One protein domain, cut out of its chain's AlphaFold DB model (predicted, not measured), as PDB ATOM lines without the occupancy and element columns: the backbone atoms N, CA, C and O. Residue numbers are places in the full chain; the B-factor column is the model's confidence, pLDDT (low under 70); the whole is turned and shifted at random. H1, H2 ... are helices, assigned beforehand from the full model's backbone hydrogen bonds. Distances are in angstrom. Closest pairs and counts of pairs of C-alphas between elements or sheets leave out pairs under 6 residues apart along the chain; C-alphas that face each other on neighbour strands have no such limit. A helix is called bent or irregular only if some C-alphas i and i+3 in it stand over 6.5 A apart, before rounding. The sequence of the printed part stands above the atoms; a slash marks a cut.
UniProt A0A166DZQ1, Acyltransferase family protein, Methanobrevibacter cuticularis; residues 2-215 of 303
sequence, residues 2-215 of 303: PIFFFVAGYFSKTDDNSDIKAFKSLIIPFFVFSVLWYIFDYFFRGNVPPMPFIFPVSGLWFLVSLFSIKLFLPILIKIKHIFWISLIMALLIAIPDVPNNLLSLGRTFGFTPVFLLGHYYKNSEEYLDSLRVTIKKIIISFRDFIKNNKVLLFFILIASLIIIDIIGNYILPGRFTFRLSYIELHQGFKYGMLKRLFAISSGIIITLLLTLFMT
ATOM      1  N   PRO A   2     193.712 286.616 288.110       89.88
ATOM      2  CA  PRO A   2     192.689 285.566 288.273       89.88
ATOM      3  C   PRO A   2     191.538 285.645 287.256       89.88
ATOM      4  O   PRO A   2     191.255 284.664 286.573       89.88
ATOM      5  N   ILE A   3     190.982 286.843 287.039       92.00
ATOM      6  CA  ILE A   3     189.903 287.055 286.064       92.00
ATOM      7  C   ILE A   3     190.274 286.667 284.624       92.00
ATOM      8  O   ILE A   3     189.427 286.159 283.902       92.00
ATOM      9  N   PHE A   4     191.533 286.834 284.201       91.88
ATOM     10  CA  PHE A   4     191.965 286.445 282.853       91.88
ATOM     11  C   PHE A   4     191.909 284.928 282.677       91.88
ATOM     12  O   PHE A   4     191.429 284.448 281.655       91.88
ATOM     13  N   PHE A   5     192.362 284.175 283.683       94.50
ATOM     14  CA  PHE A   5     192.283 282.714 283.664       94.50
ATOM     15  C   PHE A   5     190.841 282.226 283.752       94.50
ATOM     16  O   PHE A   5     190.476 281.319 283.014       94.50
ATOM     17  N   PHE A   6     190.010 282.860 284.579       95.50
ATOM     18  CA  PHE A   6     188.585 282.546 284.651       95.50
ATOM     19  C   PHE A   6     187.884 282.772 283.306       95.50
ATOM     20  O   PHE A   6     187.245 281.866 282.785       95.50
ATOM     21  N   VAL A   7     188.053 283.950 282.695       92.88
ATOM     22  CA  VAL A   7     187.462 284.273 281.387       92.88
ATOM     23  C   VAL A   7     187.982 283.319 280.308       92.88
ATOM     24  O   VAL A   7     187.212 282.826 279.486       92.88
ATOM     25  N   ALA A   8     189.279 283.002 280.319       92.94
ATOM     26  CA  ALA A   8     189.845 282.056 279.368       92.94
ATOM     27  C   ALA A   8     189.316 280.622 279.563       92.94
ATOM     28  O   ALA A   8     189.156 279.908 278.572       92.94
ATOM     29  N   GLY A   9     189.023 280.227 280.806       93.75
ATOM     30  CA  GLY A   9     188.339 278.982 281.150       93.75
ATOM     31  C   GLY A   9     186.890 278.971 280.675       93.75
ATOM     32  O   GLY A   9     186.481 278.029 280.004       93.75
ATOM     33  N   TYR A  10     186.149 280.052 280.907       92.25
ATOM     34  CA  TYR A  10     184.762 280.214 280.461       92.25
ATOM     35  C   TYR A  10     184.601 280.056 278.942       92.25
ATOM     36  O   TYR A  10     183.669 279.411 278.469       92.25
ATOM     37  N   PHE A  11     185.543 280.587 278.157       90.06
ATOM     38  CA  PHE A  11     185.533 280.461 276.694       90.06
ATOM     39  C   PHE A  11     186.274 279.228 276.154       90.06
ATOM     40  O   PHE A  11     186.364 279.055 274.935       90.06
ATOM     41  N   SER A  12     186.824 278.377 277.020       90.25
ATOM     42  CA  SER A  12     187.515 277.162 276.583       90.25
ATOM     43  C   SER A  12     186.529 276.112 276.057       90.25
ATOM     44  O   SER A  12     185.391 276.008 276.516       90.25
ATOM     45  N   LYS A  13     186.966 275.353 275.049       85.50
ATOM     46  CA  LYS A  13     186.228 274.235 274.450       85.50
ATOM     47  C   LYS A  13     187.157 273.033 274.343       85.50
ATOM     48  O   LYS A  13     188.357 273.225 274.141       85.50
ATOM     49  N   THR A  14     186.595 271.837 274.448       84.56
ATOM     50  CA  THR A  14     187.296 270.550 274.341       84.56
ATOM     51  C   THR A  14     186.810 269.808 273.099       84.56
ATOM     52  O   THR A  14     186.162 268.771 273.203       84.56
ATOM     53  N   ASP A  15     187.082 270.393 271.935       85.19
ATOM     54  CA  ASP A  15     186.792 269.797 270.625       85.19
ATOM     55  C   ASP A  15     188.111 269.251 270.046       85.19
ATOM     56  O   ASP A  15     189.163 269.782 270.388       85.19
ATOM     57  N   ASP A  16     188.089 268.307 269.101       77.62
ATOM     58  CA  ASP A  16     189.307 267.647 268.563       77.62
ATOM     59  C   ASP A  16     190.401 268.610 268.056       77.62
ATOM     60  O   ASP A  16     191.590 268.307 268.066       77.62
ATOM     61  N   ASN A  17     190.011 269.818 267.642       83.25
ATOM     62  CA  ASN A  17     190.919 270.853 267.145       83.25
ATOM     63  C   ASN A  17     191.304 271.914 268.198       83.25
ATOM     64  O   ASN A  17     191.885 272.945 267.838       83.25
ATOM     65  N   SER A  18     190.942 271.740 269.475       83.25
ATOM     66  CA  SER A  18     191.218 272.717 270.542       83.25
ATOM     67  C   SER A  18     192.707 272.974 270.707       83.25
ATOM     68  O   SER A  18     193.112 274.129 270.857       83.25
ATOM     69  N   ASP A  19     193.514 271.925 270.601       84.62
ATOM     70  CA  ASP A  19     194.938 271.968 270.923       84.62
ATOM     71  C   ASP A  19     195.717 272.664 269.813       84.62
ATOM     72  O   ASP A  19     196.514 273.563 270.077       84.62
ATOM     73  N   ILE A  20     195.383 272.365 268.554       84.62
ATOM     74  CA  ILE A  20     195.929 273.052 267.377       84.62
ATOM     75  C   ILE A  20     195.563 274.541 267.416       84.62
ATOM     76  O   ILE A  20     196.408 275.412 267.186       84.62
ATOM     77  N   LYS A  21     194.307 274.869 267.755       86.38
ATOM     78  CA  LYS A  21     193.865 276.262 267.911       86.38
ATOM     79  C   LYS A  21     194.602 276.954 269.056       86.38
ATOM     80  O   LYS A  21     195.009 278.105 268.891       86.38
ATOM     81  N   ALA A  22     194.781 276.294 270.198       86.12
ATOM     82  CA  ALA A  22     195.514 276.830 271.344       86.12
ATOM     83  C   ALA A  22     196.989 277.062 270.998       86.12
ATOM     84  O   ALA A  22     197.511 278.140 271.262       86.12
ATOM     85  N   PHE A  23     197.629 276.107 270.325       88.19
ATOM     86  CA  PHE A  23     199.005 276.224 269.862       88.19
ATOM     87  C   PHE A  23     199.170 277.419 268.920       88.19
ATOM     88  O   PHE A  23     199.975 278.317 269.173       88.19
ATOM     89  N   LYS A  24     198.331 277.499 267.881       87.88
ATOM     90  CA  LYS A  24     198.366 278.603 266.920       87.88
ATOM     91  C   LYS A  24     198.108 279.953 267.583       87.88
ATOM     92  O   LYS A  24     198.780 280.919 267.263       87.88
ATOM     93  N   SER A  25     197.144 280.035 268.498       87.75
ATOM     94  CA  SER A  25     196.718 281.308 269.100       87.75
ATOM     95  C   SER A  25     197.555 281.772 270.295       87.75
ATOM     96  O   SER A  25     197.471 282.945 270.645       87.75
ATOM     97  N   LEU A  26     198.339 280.891 270.925       91.69
ATOM     98  CA  LEU A  26     199.096 281.211 272.143       91.69
ATOM     99  C   LEU A  26     200.596 280.987 271.978       91.69
ATOM    100  O   LEU A  26     201.373 281.889 272.284       91.69
ATOM    101  N   ILE A  27     201.008 279.823 271.472       92.25
ATOM    102  CA  ILE A  27     202.424 279.451 271.393       92.25
ATOM    103  C   ILE A  27     203.143 280.191 270.271       92.25
ATOM    104  O   ILE A  27     204.250 280.681 270.480       92.25
ATOM    105  N   ILE A  28     202.510 280.360 269.111       91.75
ATOM    106  CA  ILE A  28     203.120 281.150 268.034       91.75
ATOM    107  C   ILE A  28     203.313 282.612 268.467       91.75
ATOM    108  O   ILE A  28     204.449 283.087 268.386       91.75
ATOM    109  N   PRO A  29     202.292 283.326 268.995       91.69
ATOM    110  CA  PRO A  29     202.518 284.646 269.574       91.69
ATOM    111  C   PRO A  29     203.575 284.637 270.674       91.69
ATOM    112  O   PRO A  29     204.418 285.525 270.693       91.69
ATOM    113  N   PHE A  30     203.590 283.634 271.554       92.88
ATOM    114  CA  PHE A  30     204.619 283.519 272.584       92.88
ATOM    115  C   PHE A  30     206.034 283.532 271.993       92.88
ATOM    116  O   PHE A  30     206.841 284.361 272.410       92.88
ATOM    117  N   PHE A  31     206.335 282.682 271.009       91.50
ATOM    118  CA  PHE A  31     207.661 282.638 270.386       91.50
ATOM    119  C   PHE A  31     208.002 283.945 269.666       91.50
ATOM    120  O   PHE A  31     209.062 284.521 269.906       91.50
ATOM    121  N   VAL A  32     207.083 284.448 268.841       91.44
ATOM    122  CA  VAL A  32     207.271 285.686 268.071       91.44
ATOM    123  C   VAL A  32     207.545 286.871 268.995       91.44
ATOM    124  O   VAL A  32     208.532 287.584 268.826       91.44
ATOM    125  N   PHE A  33     206.707 287.066 270.011       91.25
ATOM    126  CA  PHE A  33     206.864 288.180 270.936       91.25
ATOM    127  C   PHE A  33     207.994 287.978 271.942       91.25
ATOM    128  O   PHE A  33     208.505 288.969 272.450       91.25
ATOM    129  N   SER A  34     208.435 286.744 272.198       90.56
ATOM    130  CA  SER A  34     209.650 286.500 272.988       90.56
ATOM    131  C   SER A  34     210.888 286.983 272.240       90.56
ATOM    132  O   SER A  34     211.738 287.642 272.833       90.56
ATOM    133  N   VAL A  35     210.963 286.725 270.930       89.81
ATOM    134  CA  VAL A  35     212.050 287.230 270.075       89.81
ATOM    135  C   VAL A  35     211.995 288.753 269.965       89.81
ATOM    136  O   VAL A  35     213.013 289.416 270.144       89.81
ATOM    137  N   LEU A  36     210.813 289.333 269.733       89.50
ATOM    138  CA  LEU A  36     210.666 290.793 269.685       89.50
ATOM    139  C   LEU A  36     211.047 291.454 271.012       89.50
ATOM    140  O   LEU A  36     211.721 292.481 271.010       89.50
ATOM    141  N   TRP A  37     210.663 290.854 272.141       87.19
ATOM    142  CA  TRP A  37     211.056 291.347 273.456       87.19
ATOM    143  C   TRP A  37     212.563 291.266 273.664       87.19
ATOM    144  O   TRP A  37     213.152 292.199 274.194       87.19
ATOM    145  N   TYR A  38     213.189 290.171 273.238       87.25
ATOM    146  CA  TYR A  38     214.635 290.004 273.303       87.25
ATOM    147  C   TYR A  38     215.368 291.099 272.516       87.25
ATOM    148  O   TYR A  38     216.268 291.744 273.044       87.25
ATOM    149  N   ILE A  39     214.937 291.352 271.277       88.44
ATOM    150  CA  ILE A  39     215.489 292.413 270.425       88.44
ATOM    151  C   ILE A  39     215.302 293.780 271.095       88.44
ATOM    152  O   ILE A  39     216.246 294.560 271.196       88.44
ATOM    153  N   PHE A  40     214.095 294.054 271.590       86.69
ATOM    154  CA  PHE A  40     213.792 295.282 272.316       86.69
ATOM    155  C   PHE A  40     214.696 295.449 273.549       86.69
ATOM    156  O   PHE A  40     215.262 296.516 273.763       86.69
ATOM    157  N   ASP A  41     214.882 294.401 274.348       83.31
ATOM    158  CA  ASP A  41     215.705 294.460 275.555       83.31
ATOM    159  C   ASP A  41     217.176 294.753 275.253       83.31
ATOM    160  O   ASP A  41     217.792 295.606 275.900       83.31
ATOM    161  N   TYR A  42     217.696 294.107 274.212       86.12
ATOM    162  CA  TYR A  42     219.055 294.304 273.737       86.12
ATOM    163  C   TYR A  42     219.303 295.760 273.319       86.12
ATOM    164  O   TYR A  42     220.252 296.381 273.794       86.12
ATOM    165  N   PHE A  43     218.421 296.346 272.503       85.88
ATOM    166  CA  PHE A  43     218.600 297.721 272.022       85.88
ATOM    167  C   PHE A  43     218.405 298.790 273.105       85.88
ATOM    168  O   PHE A  43     219.107 299.796 273.097       85.88
ATOM    169  N   PHE A  44     217.459 298.603 274.032       79.88
ATOM    170  CA  PHE A  44     217.122 299.636 275.021       79.88
ATOM    171  C   PHE A  44     217.922 299.533 276.321       79.88
ATOM    172  O   PHE A  44     218.140 300.545 276.989       79.88
ATOM    173  N   ARG A  45     218.304 298.320 276.730       78.94
ATOM    174  CA  ARG A  45     218.947 298.065 278.027       78.94
ATOM    175  C   ARG A  45     220.337 297.448 277.901       78.94
ATOM    176  O   ARG A  45     221.001 297.320 278.923       78.94
ATOM    177  N   GLY A  46     220.773 297.077 276.694       80.88
ATOM    178  CA  GLY A  46     222.040 296.370 276.484       80.88
ATOM    179  C   GLY A  46     222.062 294.981 277.125       80.88
ATOM    180  O   GLY A  46     223.126 294.389 277.269       80.88
ATOM    181  N   ASN A  47     220.898 294.473 277.537       75.44
ATOM    182  CA  ASN A  47     220.772 293.232 278.283       75.44
ATOM    183  C   ASN A  47     220.222 292.128 277.388       75.44
ATOM    184  O   ASN A  47     219.348 292.342 276.550       75.44
ATOM    185  N   VAL A  48     220.743 290.928 277.614       70.88
ATOM    186  CA  VAL A  48     220.331 289.702 276.943       70.88
ATOM    187  C   VAL A  48     219.649 288.815 277.986       70.88
ATOM    188  O   VAL A  48     220.336 288.271 278.854       70.88
ATOM    189  N   PRO A  49     218.310 288.666 277.958       67.81
ATOM    190  CA  PRO A  49     217.623 287.773 278.878       67.81
ATOM    191  C   PRO A  49     218.107 286.329 278.689       67.81
ATOM    192  O   PRO A  49     218.075 285.826 277.560       67.81
ATOM    193  N   PRO A  50     218.514 285.622 279.758       69.19
ATOM    194  CA  PRO A  50     218.906 284.227 279.643       69.19
ATOM    195  C   PRO A  50     217.683 283.373 279.280       69.19
ATOM    196  O   PRO A  50     216.680 283.372 279.991       69.19
ATOM    197  N   MET A  51     217.781 282.643 278.165       78.88
ATOM    198  CA  MET A  51     216.802 281.647 277.704       78.88
ATOM    199  C   MET A  51     215.336 282.151 277.712       78.88
ATOM    200  O   MET A  51     214.513 281.655 278.489       78.88
ATOM    201  N   PRO A  52     214.958 283.088 276.819       78.75
ATOM    202  CA  PRO A  52     213.649 283.763 276.843       78.75
ATOM    203  C   PRO A  52     212.448 282.815 276.686       78.75
ATOM    204  O   PRO A  52     211.338 283.140 277.107       78.75
ATOM    205  N   PHE A  53     212.666 281.629 276.113       85.25
ATOM    206  CA  PHE A  53     211.635 280.603 275.942       85.25
ATOM    207  C   PHE A  53     211.437 279.723 277.186       85.25
ATOM    208  O   PHE A  53     210.351 279.187 277.388       85.25
ATOM    209  N   ILE A  54     212.469 279.590 278.025       85.12
ATOM    210  CA  ILE A  54     212.450 278.783 279.257       85.12
ATOM    211  C   ILE A  54     212.017 279.635 280.450       85.12
ATOM    212  O   ILE A  54     211.298 279.150 281.325       85.12
ATOM    213  N   PHE A  55     212.389 280.916 280.454       84.94
ATOM    214  CA  PHE A  55     211.998 281.898 281.460       84.94
ATOM    215  C   PHE A  55     211.162 283.008 280.812       84.94
ATOM    216  O   PHE A  55     211.688 284.080 280.508       84.94
ATOM    217  N   PRO A  56     209.849 282.782 280.604       82.31
ATOM    218  CA  PRO A  56     208.992 283.722 279.898       82.31
ATOM    219  C   PRO A  56     209.038 285.122 280.509       82.31
ATOM    220  O   PRO A  56     208.726 285.316 281.688       82.31
ATOM    221  N   VAL A  57     209.385 286.111 279.694       79.94
ATOM    222  CA  VAL A  57     209.419 287.524 280.093       79.94
ATOM    223  C   VAL A  57     208.032 288.045 280.493       79.94
ATOM    224  O   VAL A  57     206.999 287.407 280.260       79.94
ATOM    225  N   SER A  58     208.003 289.203 281.160       75.44
ATOM    226  CA  SER A  58     206.785 289.818 281.700       75.44
ATOM    227  C   SER A  58     205.662 289.869 280.659       75.44
ATOM    228  O   SER A  58     205.830 290.426 279.582       75.44
ATOM    229  N   GLY A  59     204.526 289.245 280.984       79.75
ATOM    230  CA  GLY A  59     203.375 289.108 280.090       79.75
ATOM    231  C   GLY A  59     203.330 287.806 279.303       79.75
ATOM    232  O   GLY A  59     202.314 287.123 279.255       79.75
ATOM    233  N   LEU A  60     204.449 287.381 278.733       89.25
ATOM    234  CA  LEU A  60     204.476 286.183 277.891       89.25
ATOM    235  C   LEU A  60     204.262 284.891 278.689       89.25
ATOM    236  O   LEU A  60     203.704 283.924 278.167       89.25
ATOM    237  N   TRP A  61     204.590 284.912 279.983       91.19
ATOM    238  CA  TRP A  61     204.294 283.828 280.924       91.19
ATOM    239  C   TRP A  61     202.814 283.414 280.924       91.19
ATOM    240  O   TRP A  61     202.509 282.236 281.095       91.19
ATOM    241  N   PHE A  62     201.886 284.353 280.702       92.00
ATOM    242  CA  PHE A  62     200.456 284.053 280.668       92.00
ATOM    243  C   PHE A  62     200.085 283.202 279.459       92.00
ATOM    244  O   PHE A  62     199.276 282.293 279.603       92.00
ATOM    245  N   LEU A  63     200.686 283.458 278.291       93.25
ATOM    246  CA  LEU A  63     200.422 282.682 277.077       93.25
ATOM    247  C   LEU A  63     200.860 281.226 277.259       93.25
ATOM    248  O   LEU A  63     200.092 280.319 276.947       93.25
ATOM    249  N   VAL A  64     202.046 281.011 277.838       93.69
ATOM    250  CA  VAL A  64     202.582 279.672 278.139       93.69
ATOM    251  C   VAL A  64     201.729 278.957 279.182       93.69
ATOM    252  O   VAL A  64     201.332 277.808 278.976       93.69
ATOM    253  N   SER A  65     201.393 279.636 280.283       94.44
ATOM    254  CA  SER A  65     200.535 279.062 281.320       94.44
ATOM    255  C   SER A  65     199.150 278.716 280.780       94.44
ATOM    256  O   SER A  65     198.647 277.624 281.029       94.44
ATOM    257  N   LEU A  66     198.537 279.613 280.006       94.25
ATOM    258  CA  LEU A  66     197.217 279.389 279.435       94.25
ATOM    259  C   LEU A  66     197.223 278.256 278.404       94.25
ATOM    260  O   LEU A  66     196.295 277.450 278.390       94.25
ATOM    261  N   PHE A  67     198.258 278.181 277.564       94.75
ATOM    262  CA  PHE A  67     198.430 277.071 276.631       94.75
ATOM    263  C   PHE A  67     198.532 275.744 277.378       94.75
ATOM    264  O   PHE A  67     197.800 274.818 277.053       94.75
ATOM    265  N   SER A  68     199.367 275.684 278.419       94.50
ATOM    266  CA  SER A  68     199.567 274.472 279.217       94.50
ATOM    267  C   SER A  68     198.252 273.980 279.826       94.50
ATOM    268  O   SER A  68     197.904 272.814 279.684       94.50
ATOM    269  N   ILE A  69     197.466 274.873 280.440       95.06
ATOM    270  CA  ILE A  69     196.168 274.491 281.018       95.06
ATOM    271  C   ILE A  69     195.200 274.017 279.929       95.06
ATOM    272  O   ILE A  69     194.521 273.014 280.122       95.06
ATOM    273  N   LYS A  70     195.139 274.706 278.778       93.75
ATOM    274  CA  LYS A  70     194.260 274.316 277.663       93.75
ATOM    275  C   LYS A  70     194.633 272.964 277.065       93.75
ATOM    276  O   LYS A  70     193.729 272.194 276.778       93.75
ATOM    277  N   LEU A  71     195.926 272.682 276.930       93.50
ATOM    278  CA  LEU A  71     196.437 271.410 276.424       93.50
ATOM    279  C   LEU A  71     196.006 270.239 277.316       93.50
ATOM    280  O   LEU A  71     195.575 269.204 276.827       93.50
ATOM    281  N   PHE A  72     196.081 270.410 278.638       93.06
ATOM    282  CA  PHE A  72     195.671 269.365 279.579       93.06
ATOM    283  C   PHE A  72     194.170 269.366 279.883       93.06
ATOM    284  O   PHE A  72     193.679 268.419 280.496       93.06
ATOM    285  N   LEU A  73     193.416 270.381 279.452       93.25
ATOM    286  CA  LEU A  73     192.003 270.532 279.790       93.25
ATOM    287  C   LEU A  73     191.152 269.287 279.477       93.25
ATOM    288  O   LEU A  73     190.421 268.875 280.380       93.25
ATOM    289  N   PRO A  74     191.259 268.635 278.296       91.12
ATOM    290  CA  PRO A  74     190.462 267.443 277.981       91.12
ATOM    291  C   PRO A  74     190.707 266.266 278.932       91.12
ATOM    292  O   PRO A  74     189.832 265.421 279.121       91.12
ATOM    293  N   ILE A  75     191.899 266.201 279.531       91.81
ATOM    294  CA  ILE A  75     192.277 265.187 280.518       91.81
ATOM    295  C   ILE A  75     191.782 265.612 281.902       91.81
ATOM    296  O   ILE A  75     191.168 264.818 282.609       91.81
ATOM    297  N   LEU A  76     191.994 266.880 282.270       92.69
ATOM    298  CA  LEU A  76     191.623 267.430 283.573       92.69
ATOM    299  C   LEU A  76     190.123 267.273 283.855       92.69
ATOM    300  O   LEU A  76     189.758 266.811 284.932       92.69
ATOM    301  N   ILE A  77     189.251 267.589 282.893       90.94
ATOM    302  CA  ILE A  77     187.792 267.527 283.102       90.94
ATOM    303  C   ILE A  77     187.248 266.104 283.289       90.94
ATOM    304  O   ILE A  77     186.155 265.940 283.825       90.94
ATOM    305  N   LYS A  78     187.999 265.071 282.884       90.81
ATOM    306  CA  LYS A  78     187.618 263.662 283.091       90.81
ATOM    307  C   LYS A  78     187.899 263.186 284.519       90.81
ATOM    308  O   LYS A  78     187.371 262.161 284.941       90.81
ATOM    309  N   ILE A  79     188.732 263.908 285.269       93.62
ATOM    310  CA  ILE A  79     189.138 263.528 286.622       93.62
ATOM    311  C   ILE A  79     188.078 263.999 287.625       93.62
ATOM    312  O   ILE A  79     187.787 265.191 287.760       93.62
ATOM    313  N   LYS A  80     187.521 263.059 288.396       90.06
ATOM    314  CA  LYS A  80     186.567 263.376 289.467       90.06
ATOM    315  C   LYS A  80     187.231 264.282 290.511       90.06
ATOM    316  O   LYS A  80     188.350 264.026 290.941       90.06
ATOM    317  N   HIS A  81     186.527 265.329 290.946       92.12
ATOM    318  CA  HIS A  81     187.022 266.306 291.929       92.12
ATOM    319  C   HIS A  81     188.285 267.080 291.499       92.12
ATOM    320  O   HIS A  81     188.989 267.617 292.358       92.12
ATOM    321  N   ILE A  82     188.552 267.212 290.191       95.06
ATOM    322  CA  ILE A  82     189.752 267.896 289.680       95.06
ATOM    323  C   ILE A  82     189.935 269.321 290.210       95.06
ATOM    324  O   ILE A  82     191.065 269.767 290.372       95.06
ATOM    325  N   PHE A  83     188.853 270.029 290.549       94.81
ATOM    326  CA  PHE A  83     188.956 271.344 291.185       94.81
ATOM    327  C   PHE A  83     189.775 271.284 292.485       94.81
ATOM    328  O   PHE A  83     190.754 272.015 292.630       94.81
ATOM    329  N   TRP A  84     189.440 270.366 293.394       95.56
ATOM    330  CA  TRP A  84     190.134 270.214 294.674       95.56
ATOM    331  C   TRP A  84     191.561 269.705 294.496       95.56
ATOM    332  O   TRP A  84     192.478 270.210 295.141       95.56
ATOM    333  N   ILE A  85     191.770 268.776 293.560       96.38
ATOM    334  CA  ILE A  85     193.109 268.290 293.204       96.38
ATOM    335  C   ILE A  85     193.967 269.445 292.676       96.38
ATOM    336  O   ILE A  85     195.104 269.619 293.106       96.38
ATOM    337  N   SER A  86     193.416 270.283 291.794       96.44
ATOM    338  CA  SER A  86     194.122 271.450 291.259       96.44
ATOM    339  C   SER A  86     194.454 272.471 292.345       96.44
ATOM    340  O   SER A  86     195.524 273.073 292.300       96.44
ATOM    341  N   LEU A  87     193.579 272.636 293.344       96.62
ATOM    342  CA  LEU A  87     193.820 273.520 294.480       96.62
ATOM    343  C   LEU A  87     194.975 272.993 295.334       96.62
ATOM    344  O   LEU A  87     195.873 273.756 295.669       96.62
ATOM    345  N   ILE A  88     195.003 271.689 295.621       96.56
ATOM    346  CA  ILE A  88     196.115 271.052 296.338       96.56
ATOM    347  C   ILE A  88     197.415 271.212 295.540       96.56
ATOM    348  O   ILE A  88     198.414 271.680 296.084       96.56
ATOM    349  N   MET A  89     197.401 270.927 294.236       95.31
ATOM    350  CA  MET A  89     198.563 271.107 293.357       95.31
ATOM    351  C   MET A  89     199.059 272.557 293.329       95.31
ATOM    352  O   MET A  89     200.264 272.794 293.369       95.31
ATOM    353  N   ALA A  90     198.157 273.542 293.322       94.81
ATOM    354  CA  ALA A  90     198.501 274.964 293.365       94.81
ATOM    355  C   ALA A  90     199.261 275.370 294.646       94.81
ATOM    356  O   ALA A  90     200.055 276.322 294.621       94.81
ATOM    357  N   LEU A  91     199.034 274.650 295.750       94.81
ATOM    358  CA  LEU A  91     199.771 274.809 297.005       94.81
ATOM    359  C   LEU A  91     201.094 274.028 296.974       94.81
ATOM    360  O   LEU A  91     202.138 274.577 297.308       94.81
ATOM    361  N   LEU A  92     201.078 272.773 296.522       94.38
ATOM    362  CA  LEU A  92     202.261 271.906 296.550       94.38
ATOM    363  C   LEU A  92     203.344 272.305 295.540       94.38
ATOM    364  O   LEU A  92     204.525 272.100 295.810       94.38
ATOM    365  N   ILE A  93     202.978 272.917 294.408       92.75
ATOM    366  CA  ILE A  93     203.918 273.259 293.322       92.75
ATOM    367  C   ILE A  93     205.071 274.176 293.759       92.75
ATOM    368  O   ILE A  93     206.082 274.265 293.076       92.75
ATOM    369  N   ALA A  94     204.917 274.885 294.878       89.88
ATOM    370  CA  ALA A  94     205.913 275.829 295.380       89.88
ATOM    371  C   ALA A  94     206.854 275.241 296.436       89.88
ATOM    372  O   ALA A  94     207.690 275.976 296.960       89.88
ATOM    373  N   ILE A  95     206.671 273.970 296.799       90.69
ATOM    374  CA  ILE A  95     207.538 273.274 297.753       90.69
ATOM    375  C   ILE A  95     208.911 272.992 297.136       90.69
ATOM    376  O   ILE A  95     209.900 273.318 297.793       90.69
ATOM    377  N   PRO A  96     209.013 272.413 295.919       88.69
ATOM    378  CA  PRO A  96     210.314 272.126 295.338       88.69
ATOM    379  C   PRO A  96     211.040 273.421 294.968       88.69
ATOM    380  O   PRO A  96     210.414 274.393 294.531       88.69
ATOM    381  N   ASP A  97     212.365 273.408 295.102       84.19
ATOM    382  CA  ASP A  97     213.214 274.544 294.752       84.19
ATOM    383  C   ASP A  97     213.490 274.572 293.244       84.19
ATOM    384  O   ASP A  97     214.549 274.188 292.748       84.19
ATOM    385  N   VAL A  98     212.454 274.918 292.483       81.88
ATOM    386  CA  VAL A  98     212.520 275.019 291.024       81.88
ATOM    387  C   VAL A  98     213.012 276.410 290.636       81.88
ATOM    388  O   VAL A  98     212.536 277.389 291.217       81.88
ATOM    389  N   PRO A  99     213.865 276.531 289.597       80.44
ATOM    390  CA  PRO A  99     214.276 277.817 289.078       80.44
ATOM    391  C   PRO A  99     213.107 278.759 288.843       80.44
ATOM    392  O   PRO A  99     212.062 278.440 288.262       80.44
ATOM    393  N   ASN A 100     213.345 279.973 289.287       80.06
ATOM    394  CA  ASN A 100     212.383 281.032 289.296       80.06
ATOM    395  C   ASN A 100     211.775 281.282 287.911       80.06
ATOM    396  O   ASN A 100     212.499 281.629 286.983       80.06
ATOM    397  N   ASN A 101     210.444 281.215 287.776       81.94
ATOM    398  CA  ASN A 101     209.733 281.417 286.499       81.94
ATOM    399  C   ASN A 101     209.943 280.324 285.430       81.94
ATOM    400  O   ASN A 101     209.560 280.553 284.281       81.94
ATOM    401  N   LEU A 102     210.499 279.158 285.777       87.12
ATOM    402  CA  LEU A 102     210.687 278.048 284.837       87.12
ATOM    403  C   LEU A 102     209.359 277.670 284.162       87.12
ATOM    404  O   LEU A 102     208.423 277.226 284.830       87.12
ATOM    405  N   LEU A 103     209.260 277.912 282.849       85.81
ATOM    406  CA  LEU A 103     208.074 277.706 282.003       85.81
ATOM    407  C   LEU A 103     206.760 278.252 282.598       85.81
ATOM    408  O   LEU A 103     205.665 277.817 282.246       85.81
ATOM    409  N   SER A 104     206.853 279.212 283.525       89.81
ATOM    410  CA  SER A 104     205.722 279.714 284.311       89.81
ATOM    411  C   SER A 104     204.927 278.621 285.065       89.81
ATOM    412  O   SER A 104     203.759 278.828 285.397       89.81
ATOM    413  N   LEU A 105     205.541 277.475 285.395       89.50
ATOM    414  CA  LEU A 105     204.862 276.329 286.025       89.50
ATOM    415  C   LEU A 105     204.134 276.708 287.320       89.50
ATOM    416  O   LEU A 105     202.950 276.409 287.473       89.50
ATOM    417  N   GLY A 106     204.797 277.448 288.216       90.31
ATOM    418  CA  GLY A 106     204.194 277.894 289.476       90.31
ATOM    419  C   GLY A 106     202.894 278.685 289.285       90.31
ATOM    420  O   GLY A 106     201.955 278.528 290.066       90.31
ATOM    421  N   ARG A 107     202.797 279.471 288.205       91.75
ATOM    422  CA  ARG A 107     201.582 280.218 287.846       91.75
ATOM    423  C   ARG A 107     200.565 279.354 287.122       91.75
ATOM    424  O   ARG A 107     199.379 279.507 287.377       91.75
ATOM    425  N   THR A 108     201.013 278.451 286.252       94.75
ATOM    426  CA  THR A 108     200.152 277.483 285.563       94.75
ATOM    427  C   THR A 108     199.321 276.712 286.584       94.75
ATOM    428  O   THR A 108     198.095 276.809 286.572       94.75
ATOM    429  N   PHE A 109     199.970 276.050 287.544       94.44
ATOM    430  CA  PHE A 109     199.268 275.341 288.616       94.44
ATOM    431  C   PHE A 109     198.528 276.308 289.549       94.44
ATOM    432  O   PHE A 109     197.368 276.066 289.864       94.44
ATOM    433  N   GLY A 110     199.140 277.444 289.909       93.00
ATOM    434  CA  GLY A 110     198.529 278.467 290.766       93.00
ATOM    435  C   GLY A 110     197.181 279.004 290.265       93.00
ATOM    436  O   GLY A 110     196.274 279.236 291.061       93.00
ATOM    437  N   PHE A 111     197.025 279.168 288.949       95.19
ATOM    438  CA  PHE A 111     195.806 279.697 288.330       95.19
ATOM    439  C   PHE A 111     194.879 278.626 287.740       95.19
ATOM    440  O   PHE A 111     193.762 278.959 287.339       95.19
ATOM    441  N   THR A 112     195.280 277.350 287.727       96.12
ATOM    442  CA  THR A 112     194.428 276.244 287.254       96.12
ATOM    443  C   THR A 112     193.085 276.162 288.000       96.12
ATOM    444  O   THR A 112     192.066 276.051 287.317       96.12
ATOM    445  N   PRO A 113     193.009 276.303 289.344       96.06
ATOM    446  CA  PRO A 113     191.724 276.282 290.051       96.06
ATOM    447  C   PRO A 113     190.758 277.362 289.552       96.06
ATOM    448  O   PRO A 113     189.575 277.110 289.342       96.06
ATOM    449  N   VAL A 114     191.279 278.567 289.304       95.81
ATOM    450  CA  VAL A 114     190.495 279.709 288.816       95.81
ATOM    451  C   VAL A 114     190.048 279.496 287.367       95.81
ATOM    452  O   VAL A 114     188.916 279.821 287.016       95.81
ATOM    453  N   PHE A 115     190.913 278.918 286.531       96.38
ATOM    454  CA  PHE A 115     190.569 278.543 285.162       96.38
ATOM    455  C   PHE A 115     189.442 277.502 285.126       96.38
ATOM    456  O   PHE A 115     188.469 277.674 284.391       96.38
ATOM    457  N   LEU A 116     189.541 276.447 285.944       95.06
ATOM    458  CA  LEU A 116     188.516 275.403 286.040       95.06
ATOM    459  C   LEU A 116     187.178 275.966 286.524       95.06
ATOM    460  O   LEU A 116     186.145 275.616 285.966       95.06
ATOM    461  N   LEU A 117     187.186 276.885 287.497       94.12
ATOM    462  CA  LEU A 117     185.964 277.586 287.907       94.12
ATOM    463  C   LEU A 117     185.319 278.340 286.747       94.12
ATOM    464  O   LEU A 117     184.106 278.269 286.592       94.12
ATOM    465  N   GLY A 118     186.114 279.009 285.913       93.69
ATOM    466  CA  GLY A 118     185.615 279.646 284.696       93.69
ATOM    467  C   GLY A 118     184.966 278.649 283.736       93.69
ATOM    468  O   GLY A 118     183.866 278.895 283.248       93.69
ATOM    469  N   HIS A 119     185.616 277.503 283.509       92.56
ATOM    470  CA  HIS A 119     185.088 276.433 282.659       92.56
ATOM    471  C   HIS A 119     183.753 275.881 283.189       92.56
ATOM    472  O   HIS A 119     182.796 275.760 282.428       92.56
ATOM    473  N   TYR A 120     183.646 275.628 284.497       90.12
ATOM    474  CA  TYR A 120     182.400 275.166 285.117       90.12
ATOM    475  C   TYR A 120     181.309 276.232 285.156       90.12
ATOM    476  O   TYR A 120     180.131 275.895 285.053       90.12
ATOM    477  N   TYR A 121     181.677 277.510 285.263       88.00
ATOM    478  CA  TYR A 121     180.716 278.611 285.308       88.00
ATOM    479  C   TYR A 121     179.836 278.668 284.056       88.00
ATOM    480  O   TYR A 121     178.660 279.012 284.145       88.00
ATOM    481  N   LYS A 122     180.372 278.272 282.897       81.12
ATOM    482  CA  LYS A 122     179.614 278.199 281.645       81.12
ATOM    483  C   LYS A 122     178.412 277.253 281.727       81.12
ATOM    484  O   LYS A 122     177.348 277.601 281.235       81.12
ATOM    485  N   ASN A 123     178.574 276.109 282.385       76.69
ATOM    486  CA  ASN A 123     177.512 275.117 282.564       76.69
ATOM    487  C   ASN A 123     176.857 275.247 283.951       76.69
ATOM    488  O   ASN A 123     176.248 274.306 284.452       76.69
ATOM    489  N   SER A 124     177.012 276.401 284.611       76.56
ATOM    490  CA  SER A 124     176.518 276.602 285.976       76.56
ATOM    491  C   SER A 124     175.014 276.383 286.096       76.56
ATOM    492  O   SER A 124     174.579 275.876 287.122       76.56
ATOM    493  N   GLU A 125     174.228 276.694 285.063       72.31
ATOM    494  CA  GLU A 125     172.779 276.455 285.061       72.31
ATOM    495  C   GLU A 125     172.435 274.958 285.104       72.31
ATOM    496  O   GLU A 125     171.628 274.554 285.938       72.31
ATOM    497  N   GLU A 126     173.132 274.116 284.335       74.25
ATOM    498  CA  GLU A 126     172.980 272.652 284.389       74.25
ATOM    499  C   GLU A 126     173.350 272.103 285.777       74.25
ATOM    500  O   GLU A 126     172.648 271.262 286.344       74.25
ATOM    501  N   TYR A 127     174.428 272.622 286.377       73.56
ATOM    502  CA  TYR A 127     174.807 272.252 287.741       73.56
ATOM    503  C   TYR A 127     173.766 272.707 288.770       73.56
ATOM    504  O   TYR A 127     173.465 271.951 289.691       73.56
ATOM    505  N   LEU A 128     173.192 273.905 288.625       75.06
ATOM    506  CA  LEU A 128     172.132 274.404 289.507       75.06
ATOM    507  C   LEU A 128     170.863 273.554 289.413       75.06
ATOM    508  O   LEU A 128     170.201 273.349 290.432       75.06
ATOM    509  N   ASP A 129     170.545 273.031 288.231       76.06
ATOM    510  CA  ASP A 129     169.397 272.148 288.012       76.06
ATOM    511  C   ASP A 129     169.578 270.765 288.644       76.06
ATOM    512  O   ASP A 129     168.598 270.155 289.069       76.06
ATOM    513  N   SER A 130     170.823 270.310 288.805       79.50
ATOM    514  CA  SER A 130     171.143 269.068 289.521       79.50
ATOM    515  C   SER A 130     171.032 269.171 291.054       79.50
ATOM    516  O   SER A 130     171.083 268.155 291.755       79.50
ATOM    517  N   LEU A 131     170.893 270.383 291.608       80.44
ATOM    518  CA  LEU A 131     170.815 270.601 293.054       80.44
ATOM    519  C   LEU A 131     169.415 270.329 293.614       80.44
ATOM    520  O   LEU A 131     168.392 270.471 292.948       80.44
ATOM    521  N   ARG A 132     169.360 270.029 294.917       81.62
ATOM    522  CA  ARG A 132     168.093 269.951 295.662       81.62
ATOM    523  C   ARG A 132     167.322 271.269 295.542       81.62
ATOM    524  O   ARG A 132     167.907 272.341 295.709       81.62
ATOM    525  N   VAL A 133     166.002 271.178 295.370       81.31
ATOM    526  CA  VAL A 133     165.095 272.323 295.147       81.31
ATOM    527  C   VAL A 133     165.284 273.441 296.183       81.31
ATOM    528  O   VAL A 133     165.345 274.613 295.820       81.31
ATOM    529  N   THR A 134     165.457 273.096 297.464       79.00
ATOM    530  CA  THR A 134     165.679 274.071 298.546       79.00
ATOM    531  C   THR A 134     166.972 274.865 298.363       79.00
ATOM    532  O   THR A 134     166.970 276.089 298.478       79.00
ATOM    533  N   ILE A 135     168.071 274.183 298.029       80.06
ATOM    534  CA  ILE A 135     169.388 274.805 297.821       80.06
ATOM    535  C   ILE A 135     169.354 275.663 296.555       80.06
ATOM    536  O   ILE A 135     169.793 276.811 296.578       80.06
ATOM    537  N   LYS A 136     168.758 275.141 295.476       83.19
ATOM    538  CA  LYS A 136     168.544 275.876 294.224       83.19
ATOM    539  C   LYS A 136     167.793 277.188 294.471       83.19
ATOM    540  O   LYS A 136     168.247 278.238 294.026       83.19
ATOM    541  N   LYS A 137     166.692 277.156 295.233       81.12
ATOM    542  CA  LYS A 137     165.894 278.352 295.555       81.12
ATOM    543  C   LYS A 137     166.702 279.397 296.330       81.12
ATOM    544  O   LYS A 137     166.615 280.578 296.006       81.12
ATOM    545  N   ILE A 138     167.508 278.973 297.306       81.56
ATOM    546  CA  ILE A 138     168.380 279.871 298.082       81.56
ATOM    547  C   ILE A 138     169.429 280.522 297.175       81.56
ATOM    548  O   ILE A 138     169.584 281.741 297.201       81.56
ATOM    549  N   ILE A 139     170.118 279.734 296.341       81.44
ATOM    550  CA  ILE A 139     171.172 280.248 295.454       81.44
ATOM    551  C   ILE A 139     170.598 281.230 294.428       81.44
ATOM    552  O   ILE A 139     171.169 282.300 294.226       81.44
ATOM    553  N   ILE A 140     169.461 280.898 293.808       82.44
ATOM    554  CA  ILE A 140     168.795 281.777 292.838       82.44
ATOM    555  C   ILE A 140     168.335 283.065 293.519       82.44
ATOM    556  O   ILE A 140     168.632 284.148 293.026       82.44
ATOM    557  N   SER A 141     167.696 282.970 294.688       80.88
ATOM    558  CA  SER A 141     167.244 284.145 295.438       80.88
ATOM    559  C   SER A 141     168.405 285.071 295.811       80.88
ATOM    560  O   SER A 141     168.296 286.284 295.639       80.88
ATOM    561  N   PHE A 142     169.534 284.514 296.252       79.69
ATOM    562  CA  PHE A 142     170.730 285.290 296.572       79.69
ATOM    563  C   PHE A 142     171.348 285.938 295.325       79.69
ATOM    564  O   PHE A 142     171.686 287.123 295.339       79.69
ATOM    565  N   ARG A 143     171.448 285.188 294.219       80.50
ATOM    566  CA  ARG A 143     171.938 285.692 292.928       80.50
ATOM    567  C   ARG A 143     171.082 286.850 292.424       80.50
ATOM    568  O   ARG A 143     171.628 287.880 292.032       80.50
ATOM    569  N   ASP A 144     169.765 286.692 292.444       83.00
ATOM    570  CA  ASP A 144     168.825 287.681 291.923       83.00
ATOM    571  C   ASP A 144     168.771 288.920 292.831       83.00
ATOM    572  O   ASP A 144     168.770 290.048 292.336       83.00
ATOM    573  N   PHE A 145     168.855 288.740 294.157       80.81
ATOM    574  CA  PHE A 145     169.007 289.839 295.115       80.81
ATOM    575  C   PHE A 145     170.267 290.672 294.840       80.81
ATOM    576  O   PHE A 145     170.203 291.902 294.808       80.81
ATOM    577  N   ILE A 146     171.410 290.020 294.597       78.62
ATOM    578  CA  ILE A 146     172.661 290.720 294.277       78.62
ATOM    579  C   ILE A 146     172.574 291.409 292.912       78.62
ATOM    580  O   ILE A 146     172.984 292.562 292.780       78.62
ATOM    581  N   LYS A 147     172.016 290.733 291.900       76.62
ATOM    582  CA  LYS A 147     171.893 291.272 290.537       76.62
ATOM    583  C   LYS A 147     171.006 292.521 290.490       76.62
ATOM    584  O   LYS A 147     171.303 293.445 289.729       76.62
ATOM    585  N   ASN A 148     169.965 292.570 291.321       83.69
ATOM    586  CA  ASN A 148     169.057 293.713 291.422       83.69
ATOM    587  C   ASN A 148     169.680 294.901 292.176       83.69
ATOM    588  O   ASN A 148     169.396 296.050 291.849       83.69
ATOM    589  N   ASN A 149     170.597 294.651 293.116       87.38
ATOM    590  CA  ASN A 149     171.235 295.686 293.933       87.38
ATOM    591  C   ASN A 149     172.656 296.028 293.451       87.38
ATOM    592  O   ASN A 149     173.639 295.867 294.177       87.38
ATOM    593  N   LYS A 150     172.786 296.558 292.227       85.44
ATOM    594  CA  LYS A 150     174.102 296.890 291.636       85.44
ATOM    595  C   LYS A 150     174.928 297.887 292.453       85.44
ATOM    596  O   LYS A 150     176.152 297.794 292.455       85.44
ATOM    597  N   VAL A 151     174.273 298.820 293.149       89.38
ATOM    598  CA  VAL A 151     174.941 299.790 294.032       89.38
ATOM    599  C   VAL A 151     175.594 299.074 295.215       89.38
ATOM    600  O   VAL A 151     176.774 299.284 295.484       89.38
ATOM    601  N   LEU A 152     174.865 298.165 295.868       89.00
ATOM    602  CA  LEU A 152     175.399 297.346 296.957       89.00
ATOM    603  C   LEU A 152     176.573 296.487 296.471       89.00
ATOM    604  O   LEU A 152     177.617 296.453 297.117       89.00
ATOM    605  N   LEU A 153     176.433 295.844 295.307       89.88
ATOM    606  CA  LEU A 153     177.505 295.047 294.708       89.88
ATOM    607  C   LEU A 153     178.760 295.885 294.426       89.88
ATOM    608  O   LEU A 153     179.870 295.417 294.671       89.88
ATOM    609  N   PHE A 154     178.594 297.121 293.948       91.00
ATOM    610  CA  PHE A 154     179.707 298.040 293.726       91.00
ATOM    611  C   PHE A 154     180.445 298.354 295.035       91.00
ATOM    612  O   PHE A 154     181.667 298.217 295.088       91.00
ATOM    613  N   PHE A 155     179.724 298.686 296.109       92.75
ATOM    614  CA  PHE A 155     180.341 298.929 297.416       92.75
ATOM    615  C   PHE A 155     181.032 297.685 297.982       92.75
ATOM    616  O   PHE A 155     182.148 297.795 298.480       92.75
ATOM    617  N   ILE A 156     180.424 296.501 297.851       92.19
ATOM    618  CA  ILE A 156     181.039 295.231 298.273       92.19
ATOM    619  C   ILE A 156     182.329 294.972 297.492       92.19
ATOM    620  O   ILE A 156     183.344 294.612 298.086       92.19
ATOM    621  N   LEU A 157     182.318 295.179 296.172       93.06
ATOM    622  CA  LEU A 157     183.501 295.008 295.336       93.06
ATOM    623  C   LEU A 157     184.621 295.961 295.769       93.06
ATOM    624  O   LEU A 157     185.732 295.504 296.025       93.06
ATOM    625  N   ILE A 158     184.334 297.255 295.915       94.25
ATOM    626  CA  ILE A 158     185.329 298.246 296.345       94.25
ATOM    627  C   ILE A 158     185.860 297.929 297.747       94.25
ATOM    628  O   ILE A 158     187.074 297.891 297.938       94.25
ATOM    629  N   ALA A 159     184.983 297.621 298.705       93.75
ATOM    630  CA  ALA A 159     185.387 297.240 300.055       93.75
ATOM    631  C   ALA A 159     186.275 295.988 300.042       93.75
ATOM    632  O   ALA A 159     187.323 295.973 300.681       93.75
ATOM    633  N   SER A 160     185.910 294.962 299.267       92.38
ATOM    634  CA  SER A 160     186.710 293.741 299.147       92.38
ATOM    635  C   SER A 160     188.092 294.007 298.544       92.38
ATOM    636  O   SER A 160     189.072 293.461 299.041       92.38
ATOM    637  N   LEU A 161     188.200 294.885 297.540       92.00
ATOM    638  CA  LEU A 161     189.483 295.277 296.949       92.00
ATOM    639  C   LEU A 161     190.370 296.011 297.960       92.00
ATOM    640  O   LEU A 161     191.543 295.675 298.073       92.00
ATOM    641  N   ILE A 162     189.807 296.953 298.723       91.56
ATOM    642  CA  ILE A 162     190.536 297.694 299.763       91.56
ATOM    643  C   ILE A 162     191.002 296.744 300.873       91.56
ATOM    644  O   ILE A 162     192.169 296.757 301.249       91.56
ATOM    645  N   ILE A 163     190.111 295.883 301.371       91.25
ATOM    646  CA  ILE A 163     190.429 294.919 302.431       91.25
ATOM    647  C   ILE A 163     191.522 293.951 301.967       91.25
ATOM    648  O   ILE A 163     192.482 293.716 302.699       91.25
ATOM    649  N   ILE A 164     191.403 293.401 300.755       90.25
ATOM    650  CA  ILE A 164     192.403 292.482 300.197       90.25
ATOM    651  C   ILE A 164     193.737 293.193 299.971       90.25
ATOM    652  O   ILE A 164     194.766 292.560 300.177       90.25
ATOM    653  N   ASP A 165     193.751 294.468 299.584       87.69
ATOM    654  CA  ASP A 165     194.993 295.232 299.431       87.69
ATOM    655  C   ASP A 165     195.672 295.491 300.783       87.69
ATOM    656  O   ASP A 165     196.848 295.182 300.947       87.69
ATOM    657  N   ILE A 166     194.925 295.948 301.793       87.19
ATOM    658  CA  ILE A 166     195.452 296.185 303.148       87.19
ATOM    659  C   ILE A 166     196.002 294.887 303.748       87.19
ATOM    660  O   ILE A 166     197.158 294.824 304.174       87.19
ATOM    661  N   ILE A 167     195.188 293.828 303.751       87.12
ATOM    662  CA  ILE A 167     195.589 292.518 304.272       87.12
ATOM    663  C   ILE A 167     196.719 291.940 303.418       87.12
ATOM    664  O   ILE A 167     197.666 291.369 303.949       87.12
ATOM    665  N   GLY A 168     196.641 292.088 302.099       82.88
ATOM    666  CA  GLY A 168     197.636 291.609 301.150       82.88
ATOM    667  C   GLY A 168     198.994 292.258 301.366       82.88
ATOM    668  O   GLY A 168     199.985 291.544 301.399       82.88
ATOM    669  N   ASN A 169     199.058 293.564 301.610       82.44
ATOM    670  CA  ASN A 169     200.313 294.255 301.905       82.44
ATOM    671  C   ASN A 169     200.939 293.788 303.230       82.44
ATOM    672  O   ASN A 169     202.163 293.739 303.342       82.44
ATOM    673  N   TYR A 170     200.118 293.385 304.206       81.00
ATOM    674  CA  TYR A 170     200.591 292.825 305.475       81.00
ATOM    675  C   TYR A 170     201.027 291.353 305.355       81.00
ATOM    676  O   TYR A 170     202.087 290.955 305.831       81.00
ATOM    677  N   ILE A 171     200.204 290.520 304.712       77.75
ATOM    678  CA  ILE A 171     200.405 289.069 304.623       77.75
ATOM    679  C   ILE A 171     201.384 288.714 303.502       77.75
ATOM    680  O   ILE A 171     202.189 287.804 303.657       77.75
ATOM    681  N   LEU A 172     201.341 289.391 302.365       73.50
ATOM    682  CA  LEU A 172     202.116 289.105 301.158       73.50
ATOM    683  C   LEU A 172     203.003 290.320 300.827       73.50
ATOM    684  O   LEU A 172     202.740 291.004 299.838       73.50
ATOM    685  N   PRO A 173     204.043 290.620 301.630       58.94
ATOM    686  CA  PRO A 173     204.943 291.720 301.316       58.94
ATOM    687  C   PRO A 173     205.650 291.435 299.983       58.94
ATOM    688  O   PRO A 173     206.286 290.396 299.800       58.94
ATOM    689  N   GLY A 174     205.495 292.357 299.031       59.34
ATOM    690  CA  GLY A 174     205.909 292.175 297.640       59.34
ATOM    691  C   GLY A 174     204.808 291.560 296.769       59.34
ATOM    692  O   GLY A 174     203.991 290.761 297.210       59.34
ATOM    693  N   ARG A 175     204.759 291.941 295.486       61.22
ATOM    694  CA  ARG A 175     203.720 291.485 294.545       61.22
ATOM    695  C   ARG A 175     203.779 289.960 294.386       61.22
ATOM    696  O   ARG A 175     204.547 289.439 293.574       61.22
ATOM    697  N   PHE A 176     202.958 289.242 295.148       70.94
ATOM    698  CA  PHE A 176     202.892 287.789 295.105       70.94
ATOM    699  C   PHE A 176     202.323 287.328 293.762       70.94
ATOM    700  O   PHE A 176     201.133 287.450 293.481       70.94
ATOM    701  N   THR A 177     203.191 286.810 292.894       74.50
ATOM    702  CA  THR A 177     202.837 286.472 291.505       74.50
ATOM    703  C   THR A 177     202.816 284.971 291.235       74.50
ATOM    704  O   THR A 177     202.861 284.587 290.071       74.50
ATOM    705  N   PHE A 178     202.785 284.119 292.269       84.56
ATOM    706  CA  PHE A 178     202.921 282.650 292.164       84.56
ATOM    707  C   PHE A 178     204.216 282.169 291.474       84.56
ATOM    708  O   PHE A 178     204.328 281.000 291.106       84.56
ATOM    709  N   ARG A 179     205.194 283.068 291.297       84.06
ATOM    710  CA  ARG A 179     206.481 282.804 290.636       84.06
ATOM    711  C   ARG A 179     207.452 282.032 291.524       84.06
ATOM    712  O   ARG A 179     208.084 281.109 291.036       84.06
ATOM    713  N   LEU A 180     207.555 282.477 292.774       84.75
ATOM    714  CA  LEU A 180     208.605 282.098 293.714       84.75
ATOM    715  C   LEU A 180     208.255 280.792 294.441       84.75
ATOM    716  O   LEU A 180     207.069 280.541 294.727       84.75
ATOM    717  N   SER A 181     209.281 280.001 294.766       86.88
ATOM    718  CA  SER A 181     209.168 278.862 295.688       86.88
ATOM    719  C   SER A 181     208.992 279.353 297.134       86.88
ATOM    720  O   SER A 181     209.193 280.529 297.444       86.88
ATOM    721  N   TYR A 182     208.576 278.476 298.050       88.06
ATOM    722  CA  TYR A 182     208.478 278.834 299.472       88.06
ATOM    723  C   TYR A 182     209.842 279.117 300.106       88.06
ATOM    724  O   TYR A 182     209.938 279.976 300.984       88.06
ATOM    725  N   ILE A 183     210.879 278.440 299.615       86.50
ATOM    726  CA  ILE A 183     212.265 278.607 300.054       86.50
ATOM    727  C   ILE A 183     212.763 280.003 299.668       86.50
ATOM    728  O   ILE A 183     213.245 280.736 300.528       86.50
ATOM    729  N   GLU A 184     212.545 280.416 298.417       84.25
ATOM    730  CA  GLU A 184     212.903 281.755 297.924       84.25
ATOM    731  C   GLU A 184     212.110 282.883 298.594       84.25
ATOM    732  O   GLU A 184     212.582 284.010 298.703       84.25
ATOM    733  N   LEU A 185     210.890 282.598 299.054       82.62
ATOM    734  CA  LEU A 185     210.105 283.546 299.845       82.62
ATOM    735  C   LEU A 185     210.607 283.666 301.294       82.62
ATOM    736  O   LEU A 185     210.055 284.469 302.051       82.62
ATOM    737  N   HIS A 186     211.602 282.864 301.684       85.38
ATOM    738  CA  HIS A 186     212.098 282.720 303.051       85.38
ATOM    739  C   HIS A 186     210.972 282.394 304.043       85.38
ATOM    740  O   HIS A 186     210.901 282.950 305.139       85.38
ATOM    741  N   GLN A 187     210.041 281.518 303.645       82.75
ATOM    742  CA  GLN A 187     208.885 281.159 304.469       82.75
ATOM    743  C   GLN A 187     208.794 279.661 304.695       82.75
ATOM    744  O   GLN A 187     209.024 278.858 303.794       82.75
ATOM    745  N   GLY A 188     208.360 279.276 305.896       87.06
ATOM    746  CA  GLY A 188     208.008 277.888 306.171       87.06
ATOM    747  C   GLY A 188     206.866 277.417 305.266       87.06
ATOM    748  O   GLY A 188     205.933 278.177 304.991       87.06
ATOM    749  N   PHE A 189     206.903 276.149 304.849       90.88
ATOM    750  CA  PHE A 189     205.940 275.581 303.895       90.88
ATOM    751  C   PHE A 189     204.483 275.812 304.303       90.88
ATOM    752  O   PHE A 189     203.684 276.271 303.493       90.88
ATOM    753  N   LYS A 190     204.142 275.592 305.581       91.44
ATOM    754  CA  LYS A 190     202.782 275.815 306.102       91.44
ATOM    755  C   LYS A 190     202.314 277.257 305.892       91.44
ATOM    756  O   LYS A 190     201.214 277.492 305.399       91.44
ATOM    757  N   TYR A 191     203.161 278.221 306.240       90.00
ATOM    758  CA  TYR A 191     202.835 279.639 306.129       90.00
ATOM    759  C   TYR A 191     202.744 280.074 304.658       90.00
ATOM    760  O   TYR A 191     201.776 280.725 304.269       90.00
ATOM    761  N   GLY A 192     203.666 279.612 303.807       89.69
ATOM    762  CA  GLY A 192     203.613 279.841 302.361       89.69
ATOM    763  C   GLY A 192     202.361 279.254 301.692       89.69
ATOM    764  O   GLY A 192     201.761 279.894 300.822       89.69
ATOM    765  N   MET A 193     201.917 278.065 302.112       92.81
ATOM    766  CA  MET A 193     200.670 277.449 301.643       92.81
ATOM    767  C   MET A 193     199.446 278.268 302.042       92.81
ATOM    768  O   MET A 193     198.613 278.552 301.184       92.81
ATOM    769  N   LEU A 194     199.361 278.724 303.295       92.06
ATOM    770  CA  LEU A 194     198.268 279.594 303.746       92.06
ATOM    771  C   LEU A 194     198.208 280.900 302.944       92.06
ATOM    772  O   LEU A 194     197.134 281.313 302.508       92.06
ATOM    773  N   LYS A 195     199.363 281.506 302.669       90.00
ATOM    774  CA  LYS A 195     199.475 282.703 301.826       90.00
ATOM    775  C   LYS A 195     199.004 282.480 300.394       90.00
ATOM    776  O   LYS A 195     198.250 283.294 299.859       90.00
ATOM    777  N   ARG A 196     199.405 281.365 299.773       90.94
ATOM    778  CA  ARG A 196     198.922 280.986 298.435       90.94
ATOM    779  C   ARG A 196     197.422 280.744 298.427       90.94
ATOM    780  O   ARG A 196     196.746 281.236 297.529       90.94
ATOM    781  N   LEU A 197     196.904 280.034 299.426       93.50
ATOM    782  CA  LEU A 197     195.475 279.776 299.558       93.50
ATOM    783  C   LEU A 197     194.693 281.088 299.687       93.50
ATOM    784  O   LEU A 197     193.710 281.277 298.980       93.50
ATOM    785  N   PHE A 198     195.165 282.024 300.515       92.19
ATOM    786  CA  PHE A 198     194.578 283.359 300.634       92.19
ATOM    787  C   PHE A 198     194.585 284.117 299.294       92.19
ATOM    788  O   PHE A 198     193.565 284.680 298.894       92.19
ATOM    789  N   ALA A 199     195.698 284.087 298.555       91.56
ATOM    790  CA  ALA A 199     195.808 284.741 297.249       91.56
ATOM    791  C   ALA A 199     194.873 284.124 296.187       91.56
ATOM    792  O   ALA A 199     194.266 284.844 295.394       91.56
ATOM    793  N   ILE A 200     194.724 282.795 296.172       93.19
ATOM    794  CA  ILE A 200     193.806 282.101 295.255       93.19
ATOM    795  C   ILE A 200     192.356 282.423 295.624       93.19
ATOM    796  O   ILE A 200     191.589 282.847 294.760       93.19
ATOM    797  N   SER A 201     191.988 282.286 296.900       93.69
ATOM    798  CA  SER A 201     190.628 282.532 297.394       93.69
ATOM    799  C   SER A 201     190.184 283.976 297.178       93.69
ATOM    800  O   SER A 201     189.095 284.210 296.659       93.69
ATOM    801  N   SER A 202     191.040 284.952 297.492       92.75
ATOM    802  CA  SER A 202     190.759 286.369 297.222       92.75
ATOM    803  C   SER A 202     190.584 286.631 295.723       92.75
ATOM    804  O   SER A 202     189.625 287.286 295.313       92.75
ATOM    805  N   GLY A 203     191.437 286.037 294.883       92.81
ATOM    806  CA  GLY A 203     191.308 286.089 293.430       92.81
ATOM    807  C   GLY A 203     189.983 285.522 292.909       92.81
ATOM    808  O   GLY A 203     189.384 286.115 292.011       92.81
ATOM    809  N   ILE A 204     189.513 284.407 293.476       93.75
ATOM    810  CA  ILE A 204     188.218 283.798 293.143       93.75
ATOM    811  C   ILE A 204     187.074 284.726 293.550       93.75
ATOM    812  O   ILE A 204     186.222 285.019 292.715       93.75
ATOM    813  N   ILE A 205     187.077 285.233 294.786       92.81
ATOM    814  CA  ILE A 205     186.025 286.120 295.307       92.81
ATOM    815  C   ILE A 205     185.881 287.362 294.423       92.81
ATOM    816  O   ILE A 205     184.788 287.643 293.936       92.81
ATOM    817  N   ILE A 206     186.986 288.061 294.144       93.19
ATOM    818  CA  ILE A 206     186.975 289.249 293.280       93.19
ATOM    819  C   ILE A 206     186.473 288.910 291.878       93.19
ATOM    820  O   ILE A 206     185.687 289.659 291.301       93.19
ATOM    821  N   THR A 207     186.893 287.772 291.326       93.62
ATOM    822  CA  THR A 207     186.450 287.349 289.994       93.62
ATOM    823  C   THR A 207     184.946 287.080 289.965       93.62
ATOM    824  O   THR A 207     184.272 287.557 289.057       93.62
ATOM    825  N   LEU A 208     184.398 286.399 290.974       90.44
ATOM    826  CA  LEU A 208     182.961 286.148 291.083       90.44
ATOM    827  C   LEU A 208     182.168 287.453 291.234       90.44
ATOM    828  O   LEU A 208     181.205 287.666 290.500       90.44
ATOM    829  N   LEU A 209     182.602 288.370 292.104       90.31
ATOM    830  CA  LEU A 209     181.960 289.683 292.251       90.31
ATOM    831  C   LEU A 209     181.952 290.466 290.930       90.31
ATOM    832  O   LEU A 209     180.929 291.041 290.559       90.31
ATOM    833  N   LEU A 210     183.057 290.431 290.180       90.38
ATOM    834  CA  LEU A 210     183.139 291.054 288.860       90.38
ATOM    835  C   LEU A 210     182.185 290.402 287.852       90.38
ATOM    836  O   LEU A 210     181.538 291.126 287.100       90.38
ATOM    837  N   THR A 211     182.043 289.072 287.851       87.50
ATOM    838  CA  THR A 211     181.081 288.392 286.958       87.50
ATOM    839  C   THR A 211     179.635 288.779 287.253       87.50
ATOM    840  O   THR A 211     178.859 288.970 286.324       87.50
ATOM    841  N   LEU A 212     179.280 288.992 288.525       85.38
ATOM    842  CA  LEU A 212     177.947 289.468 288.914       85.38
ATOM    843  C   LEU A 212     177.693 290.918 288.476       85.38
ATOM    844  O   LEU A 212     176.546 291.315 288.276       85.38
ATOM    845  N   PHE A 213     178.758 291.706 288.312       83.50
ATOM    846  CA  PHE A 213     178.682 293.087 287.843       83.50
ATOM    847  C   PHE A 213     178.604 293.197 286.310       83.50
ATOM    848  O   PHE A 213     178.185 294.230 285.781       83.50
ATOM    849  N   MET A 214     178.993 292.145 285.580       81.75
ATOM    850  CA  MET A 214     178.973 292.137 284.118       81.75
ATOM    851  C   MET A 214     177.553 292.277 283.556       81.75
ATOM    852  O   MET A 214     176.557 291.869 284.152       81.75
ATOM    853  N   THR A 215     177.462 292.893 282.378       78.44
ATOM    854  CA  THR A 215     176.195 293.141 281.685       78.44
ATOM    855  C   THR A 215     176.186 292.480 280.320       78.44
ATOM    856  O   THR A 215     177.180 292.567 279.603       78.44
TER     857      THR A 215
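This is residues 2 to 215 of the 303 residues of the protein "Acyltransferase family protein" of Methanobrevibacter cuticularis (UniProt A0A166DZQ1). H5 runs through the middle of a helical core, with H1, H3, H4 and H9 packed round it; H2 pairs with H3 in a hairpin that reaches out at one end, and H9 folds back along H8. At the other end H6 and H7 form an outlying arm, and H7 makes a corner with H8. The printed part has 214 residues with nine named helices, H1 to H9 in order, and no named strand: the class is all helix. It is compact, with a radius of gyration of the C-alphas of 19.2 A and spans of 62 by 46 by 32 A.

Begin with H1, residues 2 to 10, which touches H5, residues 102 to 122, at a steep tilt of 56 degrees; their closest C-alphas, of Phe 6 and Gly 118, are 4.2 A apart. Next, H2, residues 18 to 45, and H3, residues 60 to 76, form a hairpin at a shallow tilt of 18 degrees, closest at the C-alphas of Leu 26 and Leu 63, 5.3 A. H3 touches H5, at residues 103 to 112 of H5 alone, closest at the C-alphas of Ser 65 and Thr 108, 4.5 A. H4, residues 82 to 92, forms a hairpin with H5, closest at the C-alphas of Ala 90 and Gly 110, 4.4 A. H4, H5 and the hub H9, residues 189 to 213, make a bundle, a group of helices that touch one another; the closest C-alphas of H5 and H9, of Val 114 and Ile 204, are 6.4 A apart. H6, residues 124 to 129, is close to but not clearly touching H7, residues 133 to 148. H7 and H8, residues 150 to 171, only just touch, only at the corner, with 3 pairs of C-alphas within 8 A, the closest those of Ile 146 and Leu 153, 6.5 A. H8 and H9 form a hairpin at 17 degrees, a shallow tilt, closest at the C-alphas of Leu 157 and Leu 209, 6.3 A. Each O i to N i+4 pair is within hydrogen-bond range in H1, H4, H6, H7, H8 and H9, against 22 of 24 in H2, 11 of 13 in H3 and 12 of 17 in H5.

Find C-alpha 2 at (192.689, 285.566, 288.273), where H1 begins. H2 spans 38.3 A, H5 31.2 A, H8 30.4 A and H9 36.2 A. H3 and H5 are irregular: C-alphas 71 and 74 are 7.3 A apart, C-alphas 103 and 106 8.4 A. H9 ends at C-alpha 213, (178.682, 293.087, 287.843).

Look to Gly 46 and Val 133 for the two C-alphas farthest apart, 64.6 A. The printed part has no cut. The links H2 to H3 and H8 to H9 are long. Residues 49 to 50 and 173 to 175 are under pLDDT 70.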